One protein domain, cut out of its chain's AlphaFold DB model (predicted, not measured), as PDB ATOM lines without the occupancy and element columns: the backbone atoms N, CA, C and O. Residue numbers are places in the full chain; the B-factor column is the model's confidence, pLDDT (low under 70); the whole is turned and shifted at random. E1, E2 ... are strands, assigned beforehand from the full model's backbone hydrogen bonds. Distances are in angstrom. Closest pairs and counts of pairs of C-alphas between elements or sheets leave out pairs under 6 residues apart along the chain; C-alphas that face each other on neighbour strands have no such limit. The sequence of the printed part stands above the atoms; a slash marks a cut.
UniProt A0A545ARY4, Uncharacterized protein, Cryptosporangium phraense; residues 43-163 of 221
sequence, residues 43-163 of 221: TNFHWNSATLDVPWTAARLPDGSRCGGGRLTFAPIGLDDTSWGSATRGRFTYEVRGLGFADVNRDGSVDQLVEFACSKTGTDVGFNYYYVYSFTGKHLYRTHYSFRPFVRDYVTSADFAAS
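Overview. This is residues 43 to 163 of the 221 residues of an uncharacterized protein of Cryptosporangium phraense (UniProt A0A545ARY4). A long, twisted sheet of five strands, E3 to E7, has a small sheet, the hairpin E1 and E2, over one face, the two forming an unequal sandwich. The large sheet is also curled, and the hairpin E6 and E7 reaches past the small sheet as a long two-stranded arm whose tip, at Arg 142, makes one end of the longest axis. The printed part has 121 residues with no named helix and seven named strands, E1 to E7 in chain order, and the class is all strand. Both sheets are antiparallel, the large one in the order E3, E4, E5, E6, E7. The whole is compact, with a radius of gyration of the C-alphas of 15.1 A, yet elongated in outline, spanning 50 by 28 by 26 A.

Along the chain. In the large sheet, E3 is residues 84 to 89, E4 is residues 92 to 102 with 30.8 A from first to last C-alpha, and E5 is residues 111 to 120 with 29.3 A. E6, residues 126 to 141, spans 42.4 A, and E7, residues 144 to 159, spans 41.1 A and ends with C-alpha 159 at (173.706, 197.944, 248.135). In the small sheet, E1 is residues 51 to 60, starting with C-alpha 51 at (194.203, 212.441, 246.500), and E2 is residues 66 to 73.

Arrangement. E3 to E7 form a meander, each strand the antiparallel neighbour of the one before, with E3 and E7 as edge strands. Within hydrogen-bond range are N 87 and O 94 of E3 and E4, 2.8 A; N 97 and O 115 of E4 and E5, 2.8 A; N 116 and O 129 of E5 and E6, 2.8 A; and N 136 and O 148 of E6 and E7, 3.0 A. E6 bends by 59 degrees at residue 130 and E7 by 66 degrees at residue 156. In the hairpin E1 and E2, N 52 and O 72 are 2.9 A apart. The strands of the two sheets stand at 32 degrees. The closest C-alphas of E2 and E3 are those of Thr 73 and Ala 87, 6.5 A; those of E1 and E7 are Pro 55 and Val 151, 7.0 A. E1 and E6 are near each other, with 7 pairs of C-alphas within 10 A. E2 and E7 are apart.

Size, cuts and confidence. The farthest C-alphas, of Arg 142 and Ser 163, are 54.1 A apart. The printed part has no cut and no long link. Mean pLDDT of the printed part is 92.9, with residues 140 to 143 under 70.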
ATOM      1  N   THR A  43     198.645 205.059 260.266       92.81
ATOM      2  CA  THR A  43     197.563 205.430 261.198       92.81
ATOM      3  C   THR A  43     197.116 206.887 261.106       92.81
ATOM      4  O   THR A  43     196.044 207.226 261.589       92.81
ATOM      5  N   ASN A  44     197.936 207.750 260.500       93.44
ATOM      6  CA  ASN A  44     197.712 209.190 260.398       93.44
ATOM      7  C   ASN A  44     197.411 209.590 258.942       93.44
ATOM      8  O   ASN A  44     197.769 210.684 258.505       93.44
ATOM      9  N   PHE A  45     196.835 208.685 258.146       95.50
ATOM     10  CA  PHE A  45     196.425 208.996 256.783       95.50
ATOM     11  C   PHE A  45     195.074 209.722 256.773       95.50
ATOM     12  O   PHE A  45     194.061 209.175 257.202       95.50
ATOM     13  N   HIS A  46     195.068 210.964 256.283       96.00
ATOM     14  CA  HIS A  46     193.873 211.806 256.220       96.00
ATOM     15  C   HIS A  46     193.078 211.495 254.946       96.00
ATOM     16  O   HIS A  46     193.279 212.114 253.901       96.00
ATOM     17  N   TRP A  47     192.175 210.521 255.033       96.62
ATOM     18  CA  TRP A  47     191.257 210.138 253.955       96.62
ATOM     19  C   TRP A  47     190.373 211.309 253.502       96.62
ATOM     20  O   TRP A  47     190.115 211.458 252.310       96.62
ATOM     21  N   ASN A  48     190.002 212.189 254.437       96.00
ATOM     22  CA  ASN A  48     189.137 213.347 254.202       96.00
ATOM     23  C   ASN A  48     189.697 214.421 253.248       96.00
ATOM     24  O   ASN A  48     188.953 215.269 252.771       96.00
ATOM     25  N   SER A  49     190.999 214.392 252.975       96.00
ATOM     26  CA  SER A  49     191.724 215.353 252.130       96.00
ATOM     27  C   SER A  49     192.673 214.640 251.156       96.00
ATOM     28  O   SER A  49     193.582 215.232 250.568       96.00
ATOM     29  N   ALA A  50     192.486 213.328 250.992       97.06
ATOM     30  CA  ALA A  50     193.371 212.497 250.205       97.06
ATOM     31  C   ALA A  50     193.147 212.693 248.701       97.06
ATOM     32  O   ALA A  50     192.022 212.742 248.216       97.06
ATOM     33  N   THR A  51     194.237 212.708 247.937       97.81
ATOM     34  CA  THR A  51     194.203 212.441 246.500       97.81
ATOM     35  C   THR A  51     194.525 210.968 246.281       97.81
ATOM     36  O   THR A  51     195.613 210.509 246.633       97.81
ATOM     37  N   LEU A  52     193.569 210.221 245.728       97.06
ATOM     38  CA  LEU A  52     193.584 208.762 245.595       97.06
ATOM     39  C   LEU A  52     193.148 208.346 244.191       97.06
ATOM     40  O   LEU A  52     192.314 209.007 243.577       97.06
ATOM     41  N   ASP A  53     193.666 207.223 243.701       96.50
ATOM     42  CA  ASP A  53     193.092 206.555 242.534       96.50
ATOM     43  C   ASP A  53     191.963 205.635 243.023       96.50
ATOM     44  O   ASP A  53     192.185 204.778 243.883       96.50
ATOM     45  N   VAL A  54     190.747 205.843 242.509       96.38
ATOM     46  CA  VAL A  54     189.564 205.023 242.818       96.38
ATOM     47  C   VAL A  54     189.825 203.565 242.400       96.38
ATOM     48  O   VAL A  54     190.325 203.351 241.292       96.38
ATOM     49  N   PRO A  55     189.491 202.558 243.233       95.94
ATOM     50  CA  PRO A  55     189.974 201.179 243.069       95.94
ATOM     51  C   PRO A  55     189.289 200.346 241.962       95.94
ATOM     52  O   PRO A  55     189.476 199.133 241.902       95.94
ATOM     53  N   TRP A  56     188.526 200.980 241.068       95.50
ATOM     54  CA  TRP A  56     187.854 200.373 239.910       95.50
ATOM     55  C   TRP A  56     187.969 201.278 238.680       95.50
ATOM     56  O   TRP A  56     188.300 202.452 238.818       95.50
ATOM     57  N   THR A  57     187.631 200.784 237.484       93.50
ATOM     58  CA  THR A  57     187.551 201.595 236.251       93.50
ATOM     59  C   THR A  57     186.124 202.058 235.959       93.50
ATOM     60  O   THR A  57     185.935 203.218 235.591       93.50
ATOM     61  N   ALA A  58     185.112 201.189 236.102       93.69
ATOM     62  CA  ALA A  58     183.726 201.508 235.739       93.69
ATOM     63  C   ALA A  58     182.659 200.694 236.511       93.69
ATOM     64  O   ALA A  58     181.864 199.961 235.908       93.69
ATOM     65  N   ALA A  59     182.581 200.880 237.835       94.38
ATOM     66  CA  ALA A  59     181.607 200.221 238.707       94.38
ATOM     67  C   ALA A  59     180.154 200.445 238.242       94.38
ATOM     68  O   ALA A  59     179.693 201.583 238.123       94.38
ATOM     69  N   ARG A  60     179.418 199.360 237.966       95.00
ATOM     70  CA  ARG A  60     178.023 199.406 237.496       95.00
ATOM     71  C   ARG A  60     177.060 199.507 238.682       95.00
ATOM     72  O   ARG A  60     177.035 198.610 239.518       95.00
ATOM     73  N   LEU A  61     176.247 200.558 238.706       94.00
ATOM     74  CA  LEU A  61     175.219 200.801 239.719       94.00
ATOM     75  C   LEU A  61     173.908 200.040 239.420       94.00
ATOM     76  O   LEU A  61     173.723 199.565 238.291       94.00
ATOM     77  N   PRO A  62     172.966 199.944 240.387       91.38
ATOM     78  CA  PRO A  62     171.693 199.241 240.198       91.38
ATOM     79  C   PRO A  62     170.830 199.762 239.034       91.38
ATOM     80  O   PRO A  62     170.185 198.957 238.366       91.38
ATOM     81  N   ASP A  63     170.867 201.067 238.726       92.62
ATOM     82  CA  ASP A  63     170.166 201.665 237.570       92.62
ATOM     83  C   ASP A  63     170.881 201.437 236.219       92.62
ATOM     84  O   ASP A  63     170.460 201.949 235.183       92.62
ATOM     85  N   GLY A  64     171.981 200.679 236.213       93.25
ATOM     86  CA  GLY A  64     172.799 200.411 235.033       93.25
ATOM     87  C   GLY A  64     173.774 201.527 234.659       93.25
ATOM     88  O   GLY A  64     174.587 201.323 233.752       93.25
ATOM     89  N   SER A  65     173.755 202.672 235.351       94.81
ATOM     90  CA  SER A  65     174.782 203.702 235.195       94.81
ATOM     91  C   SER A  65     176.146 203.220 235.720       94.81
ATOM     92  O   SER A  65     176.259 202.168 236.351       94.81
ATOM     93  N   ARG A  66     177.221 203.946 235.385       95.62
ATOM     94  CA  ARG A  66     178.603 203.554 235.700       95.62
ATOM     95  C   ARG A  66     179.343 204.660 236.446       95.62
ATOM     96  O   ARG A  66     179.534 205.736 235.882       95.62
ATOM     97  N   CYS A  67     179.793 204.361 237.660       93.81
ATOM     98  CA  CYS A  67     180.735 205.172 238.424       93.81
ATOM     99  C   CYS A  67     182.147 205.004 237.853       93.81
ATOM    100  O   CYS A  67     182.712 203.910 237.875       93.81
ATOM    101  N   GLY A  68     182.712 206.089 237.329       94.88
ATOM    102  CA  GLY A  68     184.041 206.088 236.722       94.88
ATOM    103  C   GLY A  68     185.169 206.016 237.752       94.88
ATOM    104  O   GLY A  68     185.066 206.549 238.852       94.88
ATOM    105  N   GLY A  69     186.260 205.369 237.364       94.12
ATOM    106  CA  GLY A  69     187.485 205.244 238.142       94.12
ATOM    107  C   GLY A  69     188.431 206.440 238.077       94.12
ATOM    108  O   GLY A  69     188.080 207.537 237.632       94.12
ATOM    109  N   GLY A  70     189.686 206.184 238.450       94.38
ATOM    110  CA  GLY A  70     190.803 207.122 238.318       94.38
ATOM    111  C   GLY A  70     190.929 208.115 239.475       94.38
ATOM    112  O   GLY A  70     190.269 207.988 240.502       94.38
ATOM    113  N   ARG A  71     191.807 209.111 239.314       96.62
ATOM    114  CA  ARG A  71     192.214 210.002 240.410       96.62
ATOM    115  C   ARG A  71     191.106 210.936 240.881       96.62
ATOM    116  O   ARG A  71     190.577 211.686 240.063       96.62
ATOM    117  N   LEU A  72     190.810 210.951 242.175       96.56
ATOM    118  CA  LEU A  72     189.963 211.938 242.848       96.56
ATOM    119  C   LEU A  72     190.731 212.582 244.003       96.56
ATOM    120  O   LEU A  72     191.552 211.930 244.639       96.56
ATOM    121  N   THR A  73     190.430 213.849 244.274       97.44
ATOM    122  CA  THR A  73     190.811 214.537 245.511       97.44
ATOM    123  C   THR A  73     189.554 214.675 246.355       97.44
ATOM    124  O   THR A  73     188.563 215.237 245.886       97.44
ATOM    125  N   PHE A  74     189.584 214.112 247.557       97.50
ATOM    126  CA  PHE A  74     188.485 214.151 248.513       97.50
ATOM    127  C   PHE A  74     188.537 215.433 249.356       97.50
ATOM    128  O   PHE A  74     189.604 216.021 249.543       97.50
ATOM    129  N   ALA A  75     187.374 215.858 249.838       96.50
ATOM    130  CA  ALA A  75     187.171 216.969 250.759       96.50
ATOM    131  C   ALA A  75     186.373 216.494 251.995       96.50
ATOM    132  O   ALA A  75     185.578 215.554 251.866       96.50
ATOM    133  N   PRO A  76     186.543 217.112 253.180       94.62
ATOM    134  CA  PRO A  76     185.918 216.620 254.406       94.62
ATOM    135  C   PRO A  76     184.388 216.624 254.362       94.62
ATOM    136  O   PRO A  76     183.773 217.555 253.837       94.62
ATOM    137  N   ILE A  77     183.775 215.595 254.951       87.50
ATOM    138  CA  ILE A  77     182.328 215.544 255.196       87.50
ATOM    139  C   ILE A  77     182.093 215.918 256.663       87.50
ATOM    140  O   ILE A  77     182.278 215.101 257.561       87.50
ATOM    141  N   GLY A  78     181.683 217.161 256.908       76.69
ATOM    142  CA  GLY A  78     181.459 217.669 258.264       76.69
ATOM    143  C   GLY A  78     182.740 218.122 258.975       76.69
ATOM    144  O   GLY A  78     183.736 218.461 258.337       76.69
ATOM    145  N   LEU A  79     182.675 218.199 260.307       72.62
ATOM    146  CA  LEU A  79     183.744 218.738 261.151       72.62
ATOM    147  C   LEU A  79     184.761 217.650 261.527       72.62
ATOM    148  O   LEU A  79     184.391 216.630 262.102       72.62
ATOM    149  N   ASP A  80     186.033 217.913 261.225       81.56
ATOM    150  CA  ASP A  80     187.257 217.276 261.743       81.56
ATOM    151  C   ASP A  80     187.415 215.739 261.678       81.56
ATOM    152  O   ASP A  80     188.454 215.223 262.099       81.56
ATOM    153  N   ASP A  81     186.489 214.983 261.077       89.75
ATOM    154  CA  ASP A  81     186.707 213.555 260.807       89.75
ATOM    155  C   ASP A  81     187.776 213.377 259.710       89.75
ATOM    156  O   ASP A  81     187.528 213.561 258.517       89.75
ATOM    157  N   THR A  82     188.999 213.016 260.111       92.94
ATOM    158  CA  THR A  82     190.115 212.714 259.195       92.94
ATOM    159  C   THR A  82     189.921 211.408 258.428       92.94
ATOM    160  O   THR A  82     190.585 211.195 257.408       92.94
ATOM    161  N   SER A  83     189.006 210.546 258.879       95.25
ATOM    162  CA  SER A  83     188.736 209.241 258.287       95.25
ATOM    163  C   SER A  83     187.766 209.289 257.110       95.25
ATOM    164  O   SER A  83     187.803 208.342 256.331       95.25
ATOM    165  N   TRP A  84     186.951 210.341 256.945       96.31
ATOM    166  CA  TRP A  84     185.830 210.365 255.992       96.31
ATOM    167  C   TRP A  84     185.857 211.586 255.056       96.31
ATOM    168  O   TRP A  84     185.896 212.734 255.498       96.31
ATOM    169  N   GLY A  85     185.833 211.349 253.743       97.12
ATOM    170  CA  GLY A  85     185.819 212.401 252.721       97.12
ATOM    171  C   GLY A  85     184.858 212.121 251.571       97.12
ATOM    172  O   GLY A  85     184.575 210.966 251.263       97.12
ATOM    173  N   SER A  86     184.410 213.185 250.902       97.38
ATOM    174  CA  SER A  86     183.591 213.154 249.684       97.38
ATOM    175  C   SER A  86     184.338 213.732 248.484       97.38
ATOM    176  O   SER A  86     185.196 214.600 248.621       97.38
ATOM    177  N   ALA A  87     183.989 213.280 247.286       97.56
ATOM    178  CA  ALA A  87     184.355 213.913 246.029       97.56
ATOM    179  C   ALA A  87     183.192 213.780 245.039       97.56
ATOM    180  O   ALA A  87     182.522 212.750 244.998       97.56
ATOM    181  N   THR A  88     182.977 214.783 244.190       97.06
ATOM    182  CA  THR A  88     181.937 214.737 243.149       97.06
ATOM    183  C   THR A  88     182.579 214.739 241.768       97.06
ATOM    184  O   THR A  88     183.456 215.553 241.477       97.06
ATOM    185  N   ARG A  89     182.129 213.846 240.881       95.75
ATOM    186  CA  ARG A  89     182.531 213.813 239.466       95.75
ATOM    187  C   ARG A  89     181.305 213.636 238.581       95.75
ATOM    188  O   ARG A  89     180.729 212.550 238.489       95.75
ATOM    189  N   GLY A  90     180.931 214.708 237.884       95.38
ATOM    190  CA  GLY A  90     179.715 214.745 237.076       95.38
ATOM    191  C   GLY A  90     178.482 214.521 237.953       95.38
ATOM    192  O   GLY A  90     178.262 215.260 238.903       95.38
ATOM    193  N   ARG A  91     177.701 213.481 237.643       96.75
ATOM    194  CA  ARG A  91     176.471 213.099 238.365       96.75
ATOM    195  C   ARG A  91     176.677 212.085 239.500       96.75
ATOM    196  O   ARG A  91     175.710 211.444 239.910       96.75
ATOM    197  N   PHE A  92     177.922 211.844 239.906       97.75
ATOM    198  CA  PHE A  92     178.265 210.821 240.888       97.75
ATOM    199  C   PHE A  92     179.004 211.424 242.078       97.75
ATOM    200  O   PHE A  92     179.969 212.175 241.897       97.75
ATOM    201  N   THR A  93     178.569 211.029 243.270       97.50
ATOM    202  CA  THR A  93     179.233 211.294 244.541       97.50
ATOM    203  C   THR A  93     180.033 210.057 244.922       97.50
ATOM    204  O   THR A  93     179.537 208.934 244.840       97.50
ATOM    205  N   TYR A  94     181.277 210.273 245.319       97.81
ATOM    206  CA  TYR A  94     182.200 209.270 245.822       97.81
ATOM    207  C   TYR A  94     182.462 209.616 247.274       97.81
ATOM    208  O   TYR A  94     182.738 210.775 247.580       97.81
ATOM    209  N   GLU A  95     182.437 208.625 248.149       97.00
ATOM    210  CA  GLU A  95     182.900 208.796 249.522       97.00
ATOM    211  C   GLU A  95     183.995 207.784 249.811       97.00
ATOM    212  O   GLU A  95     184.015 206.694 249.236       97.00
ATOM    213  N   VAL A  96     184.916 208.148 250.695       97.94
ATOM    214  CA  VAL A  96     185.954 207.255 251.194       97.94
ATOM    215  C   VAL A  96     186.007 207.347 252.708       97.94
ATOM    216  O   VAL A  96     186.025 208.451 253.254       97.94
ATOM    217  N   ARG A  97     186.022 206.196 253.384       97.06
ATOM    218  CA  ARG A  97     186.038 206.114 254.841       97.06
ATOM    219  C   ARG A  97     187.007 205.057 255.361       97.06
ATOM    220  O   ARG A  97     186.885 203.879 255.039       97.06
ATOM    221  N   GLY A  98     187.948 205.461 256.209       97.31
ATOM    222  CA  GLY A  98     188.793 204.541 256.971       97.31
ATOM    223  C   GLY A  98     188.037 203.955 258.169       97.31
ATOM    224  O   GLY A  98     187.603 204.703 259.037       97.31
ATOM    225  N   LEU A  99     187.899 202.628 258.244       96.50
ATOM    226  CA  LEU A  99     187.048 201.951 259.239       96.50
ATOM    227  C   LEU A  99     187.807 201.300 260.408       96.50
ATOM    228  O   LEU A  99     187.262 201.176 261.501       96.50
ATOM    229  N   GLY A 100     189.052 200.861 260.207       96.69
ATOM    230  CA  GLY A 100     189.842 200.221 261.266       96.69
ATOM    231  C   GLY A 100     191.160 199.642 260.764       96.69
ATOM    232  O   GLY A 100     191.355 199.522 259.559       96.69
ATOM    233  N   PHE A 101     192.057 199.273 261.681       97.69
ATOM    234  CA  PHE A 101     193.419 198.818 261.372       97.69
ATOM    235  C   PHE A 101     193.707 197.414 261.924       97.69
ATOM    236  O   PHE A 101     193.324 197.111 263.053       97.69
ATOM    237  N   ALA A 102     194.419 196.580 261.161       97.38
ATOM    238  CA  ALA A 102     194.992 195.309 261.621       97.38
ATOM    239  C   ALA A 102     196.070 194.793 260.654       97.38
ATOM    240  O   ALA A 102     196.102 195.194 259.500       97.38
ATOM    241  N   ASP A 103     196.902 193.845 261.086       97.00
ATOM    242  CA  ASP A 103     197.771 193.056 260.196       97.00
ATOM    243  C   ASP A 103     196.942 191.944 259.513       97.00
ATOM    244  O   ASP A 103     196.853 190.805 259.991       97.00
ATOM    245  N   VAL A 104     196.209 192.291 258.451       97.25
ATOM    246  CA  VAL A 104     195.230 191.385 257.825       97.25
ATOM    247  C   VAL A 104     195.937 190.282 257.043       97.25
ATOM    248  O   VAL A 104     195.436 189.155 257.001       97.25
ATOM    249  N   ASN A 105     197.100 190.567 256.461       95.12
ATOM    250  CA  ASN A 105     197.852 189.612 255.652       95.12
ATOM    251  C   ASN A 105     198.911 188.788 256.419       95.12
ATOM    252  O   ASN A 105     199.384 187.780 255.884       95.12
ATOM    253  N   ARG A 106     199.206 189.140 257.677       94.62
ATOM    254  CA  ARG A 106     200.246 188.545 258.538       94.62
ATOM    255  C   ARG A 106     201.673 188.786 258.041       94.62
ATOM    256  O   ARG A 106     202.525 187.914 258.211       94.62
ATOM    257  N   ASP A 107     201.927 189.936 257.416       94.25
ATOM    258  CA  ASP A 107     203.277 190.370 257.024       94.25
ATOM    259  C   ASP A 107     203.982 191.229 258.095       94.25
ATOM    260  O   ASP A 107     205.158 191.560 257.945       94.25
ATOM    261  N   GLY A 108     203.298 191.524 259.211       92.88
ATOM    262  CA  GLY A 108     203.803 192.351 260.309       92.88
ATOM    263  C   GLY A 108     203.600 193.856 260.103       92.88
ATOM    264  O   GLY A 108     203.891 194.639 261.010       92.88
ATOM    265  N   SER A 109     203.086 194.276 258.944       93.19
ATOM    266  CA  SER A 109     202.665 195.653 258.678       93.19
ATOM    267  C   SER A 109     201.217 195.880 259.104       93.19
ATOM    268  O   SER A 109     200.433 194.952 259.278       93.19
ATOM    269  N   VAL A 110     200.835 197.151 259.249       94.56
ATOM    270  CA  VAL A 110     199.438 197.516 259.492       94.56
ATOM    271  C   VAL A 110     198.705 197.767 258.172       94.56
ATOM    272  O   VAL A 110     199.107 198.615 257.371       94.56
ATOM    273  N   ASP A 111     197.600 197.053 257.978       97.69
ATOM    274  CA  ASP A 111     196.604 197.313 256.945       97.69
ATOM    275  C   ASP A 111     195.436 198.127 257.523       97.69
ATOM    276  O   ASP A 111     195.189 198.127 258.733       97.69
ATOM    277  N   GLN A 112     194.680 198.792 256.652       98.12
ATOM    278  CA  GLN A 112     193.457 199.513 256.988       98.12
ATOM    279  C   GLN A 112     192.270 198.976 256.184       98.12
ATOM    280  O   GLN A 112     192.363 198.785 254.972       98.12
ATOM    281  N   LEU A 113     191.132 198.769 256.846       98.50
ATOM    282  CA  LEU A 113     189.847 198.584 256.179       98.50
ATOM    283  C   LEU A 113     189.337 199.936 255.686       98.50
ATOM    284  O   LEU A 113     189.248 200.881 256.471       98.50
ATOM    285  N   VAL A 114     188.965 200.006 254.414       98.50
ATOM    286  CA  VAL A 114     188.479 201.227 253.773       98.50
ATOM    287  C   VAL A 114     187.184 200.931 253.034       98.50
ATOM    288  O   VAL A 114     187.110 200.011 252.220       98.50
ATOM    289  N   GLU A 115     186.168 201.728 253.317       98.06
ATOM    290  CA  GLU A 115     184.926 201.797 252.564       98.06
ATOM    291  C   GLU A 115     185.062 202.865 251.478       98.06
ATOM    292  O   GLU A 115     185.464 203.992 251.749       98.06
ATOM    293  N   PHE A 116     184.728 202.508 250.244       97.69
ATOM    294  CA  PHE A 116     184.505 203.441 249.147       97.69
ATOM    295  C   PHE A 116     183.039 203.357 248.740       97.69
ATOM    296  O   PHE A 116     182.606 202.319 248.241       97.69
ATOM    297  N   ALA A 117     182.282 204.436 248.895       96.19
ATOM    298  CA  ALA A 117     180.947 204.532 248.319       96.19
ATOM    299  C   ALA A 117     181.021 205.159 246.924       96.19
ATOM    300  O   ALA A 117     181.830 206.056 246.673       96.19
ATOM    301  N   CYS A 118     180.141 204.729 246.024       96.75
ATOM    302  CA  CYS A 118     179.757 205.553 244.888       96.75
ATOM    303  C   CYS A 118     178.253 205.494 244.659       96.75
ATOM    304  O   CYS A 118     177.670 204.417 244.513       96.75
ATOM    305  N   SER A 119     177.642 206.670 244.593       96.25
ATOM    306  CA  SER A 119     176.218 206.855 244.356       96.25
ATOM    307  C   SER A 119     175.980 207.902 243.275       96.25
ATOM    308  O   SER A 119     176.809 208.767 242.985       96.25
ATOM    309  N   LYS A 120     174.818 207.820 242.638       96.19
ATOM    310  CA  LYS A 120     174.310 208.867 241.756       96.19
ATOM    311  C   LYS A 120     173.798 210.012 242.632       96.19
ATOM    312  O   LYS A 120     172.883 209.822 243.433       96.19
ATOM    313  N   THR A 121     174.412 211.183 242.491       94.69
ATOM    314  CA  THR A 121     174.217 212.344 243.370       94.69
ATOM    315  C   THR A 121     172.734 212.702 243.503       94.69
ATOM    316  O   THR A 121     172.037 212.843 242.500       94.69
ATOM    317  N   GLY A 122     172.259 212.850 244.744       91.44
ATOM    318  CA  GLY A 122     170.856 213.165 245.044       91.44
ATOM    319  C   GLY A 122     169.881 211.985 244.923       91.44
ATOM    320  O   GLY A 122     168.679 212.212 244.835       91.44
ATOM    321  N   THR A 123     170.367 210.738 244.900       93.12
ATOM    322  CA  THR A 123     169.535 209.520 244.854       93.12
ATOM    323  C   THR A 123     170.062 208.444 245.808       93.12
ATOM    324  O   THR A 123     171.208 208.517 246.246       93.12
ATOM    325  N   ASP A 124     169.261 207.413 246.083       89.69
ATOM    326  CA  ASP A 124     169.671 206.211 246.825       89.69
ATOM    327  C   ASP A 124     170.311 205.131 245.924       89.69
ATOM    328  O   ASP A 124     170.586 204.016 246.361       89.69
ATOM    329  N   VAL A 125     170.592 205.448 244.655       94.06
ATOM    330  CA  VAL A 125     171.217 204.515 243.709       94.06
ATOM    331  C   VAL A 125     172.733 204.537 243.891       94.06
ATOM    332  O   VAL A 125     173.412 205.444 243.403       94.06
ATOM    333  N   GLY A 126     173.279 203.514 244.544       95.56
ATOM    334  CA  GLY A 126     174.716 203.388 244.775       95.56
ATOM    335  C   GLY A 126     175.144 202.025 245.308       95.56
ATOM    336  O   GLY A 126     174.327 201.126 245.501       95.56
ATOM    337  N   PHE A 127     176.441 201.899 245.564       97.06
ATOM    338  CA  PHE A 127     177.043 200.779 246.281       97.06
ATOM    339  C   PHE A 127     178.157 201.290 247.196       97.06
ATOM    340  O   PHE A 127     178.912 202.190 246.815       97.06
ATOM    341  N   ASN A 128     178.313 200.635 248.343       97.19
ATOM    342  CA  ASN A 128     179.514 200.719 249.166       97.19
ATOM    343  C   ASN A 128     180.405 199.519 248.841       97.19
ATOM    344  O   ASN A 128     179.915 198.404 248.656       97.19
ATOM    345  N   TYR A 129     181.711 199.742 248.766       98.00
ATOM    346  CA  TYR A 129     182.723 198.765 248.384       98.00
ATOM    347  C   TYR A 129     183.822 198.744 249.445       98.00
ATOM    348  O   TYR A 129     184.460 199.765 249.699       98.00
ATOM    349  N   TYR A 130     184.061 197.590 250.054       98.56
ATOM    350  CA  TYR A 130     185.020 197.439 251.143       98.56
ATOM    351  C   TYR A 130     186.319 196.831 250.623       98.56
ATOM    352  O   TYR A 130     186.311 195.773 249.989       98.56
ATOM    353  N   TYR A 131     187.436 197.485 250.922       98.56
ATOM    354  CA  TYR A 131     188.785 197.089 250.527       98.56
ATOM    355  C   TYR A 131     189.693 197.029 251.747       98.56
ATOM    356  O   TYR A 131     189.539 197.800 252.695       98.56
ATOM    357  N   VAL A 132     190.700 196.165 251.691       98.31
ATOM    358  CA  VAL A 132     191.866 196.271 252.567       98.31
ATOM    359  C   VAL A 132     192.943 197.047 251.824       98.31
ATOM    360  O   VAL A 132     193.295 196.718 250.691       98.31
ATOM    361  N   TYR A 133     193.462 198.085 252.467       98.19
ATOM    362  CA  TYR A 133     194.575 198.898 252.002       98.19
ATOM    363  C   TYR A 133     195.814 198.617 252.845       98.19
ATOM    364  O   TYR A 133     195.748 198.635 254.070       98.19
ATOM    365  N   SER A 134     196.955 198.432 252.194       97.00
ATOM    366  CA  SER A 134     198.264 198.436 252.855       97.00
ATOM    367  C   SER A 134     199.000 199.736 252.537       97.00
ATOM    368  O   SER A 134     198.606 200.492 251.647       97.00
ATOM    369  N   PHE A 135     200.107 199.991 253.234       95.50
ATOM    370  CA  PHE A 135     200.881 201.219 253.076       95.50
ATOM    371  C   PHE A 135     202.318 200.924 252.649       95.50
ATOM    372  O   PHE A 135     203.086 200.321 253.393       95.50
ATOM    373  N   THR A 136     202.717 201.386 251.462       90.56
ATOM    374  CA  THR A 136     204.120 201.311 251.029       90.56
ATOM    375  C   THR A 136     204.876 202.519 251.563       90.56
ATOM    376  O   THR A 136     204.555 203.657 251.214       90.56
ATOM    377  N   GLY A 137     205.907 202.274 252.370       84.50
ATOM    378  CA  GLY A 137     206.871 203.301 252.753       84.50
ATOM    379  C   GLY A 137     207.781 203.675 251.581       84.50
ATOM    380  O   GLY A 137     208.437 202.820 250.991       84.50
ATOM    381  N   LYS A 138     207.853 204.966 251.260       79.38
ATOM    382  CA  LYS A 138     208.882 205.568 250.413       79.38
ATOM    383  C   LYS A 138     209.840 206.362 251.285       79.38
ATOM    384  O   LYS A 138     209.419 207.214 252.066       79.38
ATOM    385  N   HIS A 139     211.129 206.093 251.132       74.44
ATOM    386  CA  HIS A 139     212.174 206.875 251.773       74.44
ATOM    387  C   HIS A 139     212.314 208.218 251.047       74.44
ATOM    388  O   HIS A 139     212.615 208.239 249.854       74.44
ATOM    389  N   LEU A 140     212.072 209.328 251.748       65.69
ATOM    390  CA  LEU A 140     212.207 210.672 251.182       65.69
ATOM    391  C   LEU A 140     213.642 211.188 251.345       65.69
ATOM    392  O   LEU A 140     214.267 211.593 250.369       65.69
ATOM    393  N   TYR A 141     214.176 211.157 252.571       67.31
ATOM    394  CA  TYR A 141     215.533 211.617 252.902       67.31
ATOM    395  C   TYR A 141     215.935 211.168 254.317       67.31
ATOM    396  O   TYR A 141     215.147 211.342 255.241       67.31
ATOM    397  N   ARG A 142     217.165 210.634 254.459       65.50
ATOM    398  CA  ARG A 142     217.897 210.099 255.648       65.50
ATOM    399  C   ARG A 142     217.137 209.321 256.746       65.50
ATOM    400  O   ARG A 142     217.635 208.293 257.185       65.50
ATOM    401  N   THR A 143     216.010 209.822 257.237       63.56
ATOM    402  CA  THR A 143     215.197 209.274 258.339       63.56
ATOM    403  C   THR A 143     213.685 209.420 258.111       63.56
ATOM    404  O   THR A 143     212.894 208.871 258.876       63.56
ATOM    405  N   HIS A 144     213.254 210.146 257.073       70.94
ATOM    406  CA  HIS A 144     211.850 210.459 256.821       70.94
ATOM    407  C   HIS A 144     211.221 209.493 255.814       70.94
ATOM    408  O   HIS A 144     211.615 209.431 254.643       70.94
ATOM    409  N   TYR A 145     210.191 208.787 256.277       81.81
ATOM    410  CA  TYR A 145     209.343 207.918 255.470       81.81
ATOM    411  C   TYR A 145     208.016 208.609 255.149       81.81
ATOM    412  O   TYR A 145     207.411 209.251 256.007       81.81
ATOM    413  N   SER A 146     207.556 208.436 253.914       89.12
ATOM    414  CA  SER A 146     206.206 208.770 253.462       89.12
ATOM    415  C   SER A 146     205.487 207.471 253.113       89.12
ATOM    416  O   SER A 146     205.958 206.682 252.297       89.12
ATOM    417  N   PHE A 147     204.358 207.224 253.763       93.38
ATOM    418  CA  PHE A 147     203.533 206.040 253.582       93.38
ATOM    419  C   PHE A 147     202.399 206.366 252.623       93.38
ATOM    420  O   PHE A 147     201.565 207.231 252.899       93.38
ATOM    421  N   ARG A 148     202.363 205.675 251.484       94.19
ATOM    422  CA  ARG A 148     201.289 205.814 250.499       94.19
ATOM    423  C   ARG A 148     200.366 204.591 250.561       94.19
ATOM    424  O   ARG A 148     200.877 203.473 250.439       94.19
ATOM    425  N   PRO A 149     199.043 204.778 250.710       96.44
ATOM    426  CA  PRO A 149     198.093 203.678 250.656       96.44
ATOM    427  C   PRO A 149     198.033 203.076 249.248       96.44
ATOM    428  O   PRO A 149     198.139 203.779 248.236       96.44
ATOM    429  N   PHE A 150     197.829 201.766 249.183       96.19
ATOM    430  CA  PHE A 150     197.495 201.031 247.969       96.19
ATOM    431  C   PHE A 150     196.492 199.921 248.293       96.19
ATOM    432  O   PHE A 150     196.509 199.368 249.393       96.19
ATOM    433  N   VAL A 151     195.621 199.598 247.335       97.06
ATOM    434  CA  VAL A 151     194.672 198.486 247.472       97.06
ATOM    435  C   VAL A 151     195.472 197.198 247.627       97.06
ATOM    436  O   VAL A 151     196.233 196.835 246.730       97.06
ATOM    437  N   ARG A 152     195.302 196.510 248.757       96.38
ATOM    438  CA  ARG A 152     195.817 195.155 248.941       96.38
ATOM    439  C   ARG A 152     194.853 194.147 248.346       96.38
ATOM    440  O   ARG A 152     195.297 193.268 247.613       96.38
ATOM    441  N   ASP A 153     193.569 194.275 248.681       97.69
ATOM    442  CA  ASP A 153     192.520 193.410 248.153       97.69
ATOM    443  C   ASP A 153     191.107 193.981 248.348       97.69
ATOM    444  O   ASP A 153     190.890 194.912 249.128       97.69
ATOM    445  N   TYR A 154     190.140 193.382 247.662       98.00
ATOM    446  CA  TYR A 154     188.712 193.598 247.848       98.00
ATOM    447  C   TYR A 154     188.138 192.651 248.912       98.00
ATOM    448  O   TYR A 154     188.605 191.527 249.086       98.00
ATOM    449  N   VAL A 155     187.103 193.104 249.618       98.12
ATOM    450  CA  VAL A 155     186.357 192.292 250.586       98.12
ATOM    451  C   VAL A 155     184.972 191.974 250.032       98.12
ATOM    452  O   VAL A 155     184.672 190.833 249.709       98.12
ATOM    453  N   THR A 156     184.095 192.972 249.936       98.31
ATOM    454  CA  THR A 156     182.695 192.787 249.536       98.31
ATOM    455  C   THR A 156     182.062 194.136 249.194       98.31
ATOM    456  O   THR A 156     182.680 195.182 249.407       98.31
ATOM    457  N   SER A 157     180.816 194.132 248.725       97.62
ATOM    458  CA  SER A 157     179.984 195.328 248.583       97.62
ATOM    459  C   SER A 157     178.721 195.272 249.442       97.62
ATOM    460  O   SER A 157     178.318 194.215 249.941       97.62
ATOM    461  N   ALA A 158     178.069 196.422 249.581       96.56
ATOM    462  CA  ALA A 158     176.718 196.593 250.102       96.56
ATOM    463  C   ALA A 158     175.912 197.483 249.147       96.56
ATOM    464  O   ALA A 158     176.429 198.486 248.659       96.56
ATOM    465  N   ASP A 159     174.660 197.117 248.881       92.56
ATOM    466  CA  ASP A 159     173.706 197.944 248.135       92.56
ATOM    467  C   ASP A 159     173.319 199.162 248.992       92.56
ATOM    468  O   ASP A 159     172.961 199.005 250.161       92.56
ATOM    469  N   PHE A 160     173.450 200.371 248.437       80.50
ATOM    470  CA  PHE A 160     173.216 201.630 249.161       80.50
ATOM    471  C   PHE A 160     171.722 201.978 249.278       80.50
ATOM    472  O   PHE A 160     171.339 202.809 250.101       80.50
ATOM    473  N   ALA A 161     170.867 201.360 248.456       81.56
ATOM    474  CA  ALA A 161     169.463 201.732 248.363       81.56
ATOM    475  C   ALA A 161     168.676 201.402 249.641       81.56
ATOM    476  O   ALA A 161     168.878 200.363 250.271       81.56
ATOM    477  N   ALA A 162     167.643 202.195 249.952       72.94
ATOM    478  CA  ALA A 162     166.688 201.837 251.012       72.94
ATOM    479  C   ALA A 162     165.974 200.503 250.704       72.94
ATOM    480  O   ALA A 162     165.549 199.768 251.596       72.94
ATOM    481  N   SER A 163     165.888 200.162 249.415       77.25
ATOM    482  CA  SER A 163     165.409 198.877 248.915       77.25
ATOM    483  C   SER A 163     166.537 197.882 248.592       77.25
ATOM    484  O   SER A 163     166.331 197.010 247.741       77.25
TER     485      SER A 163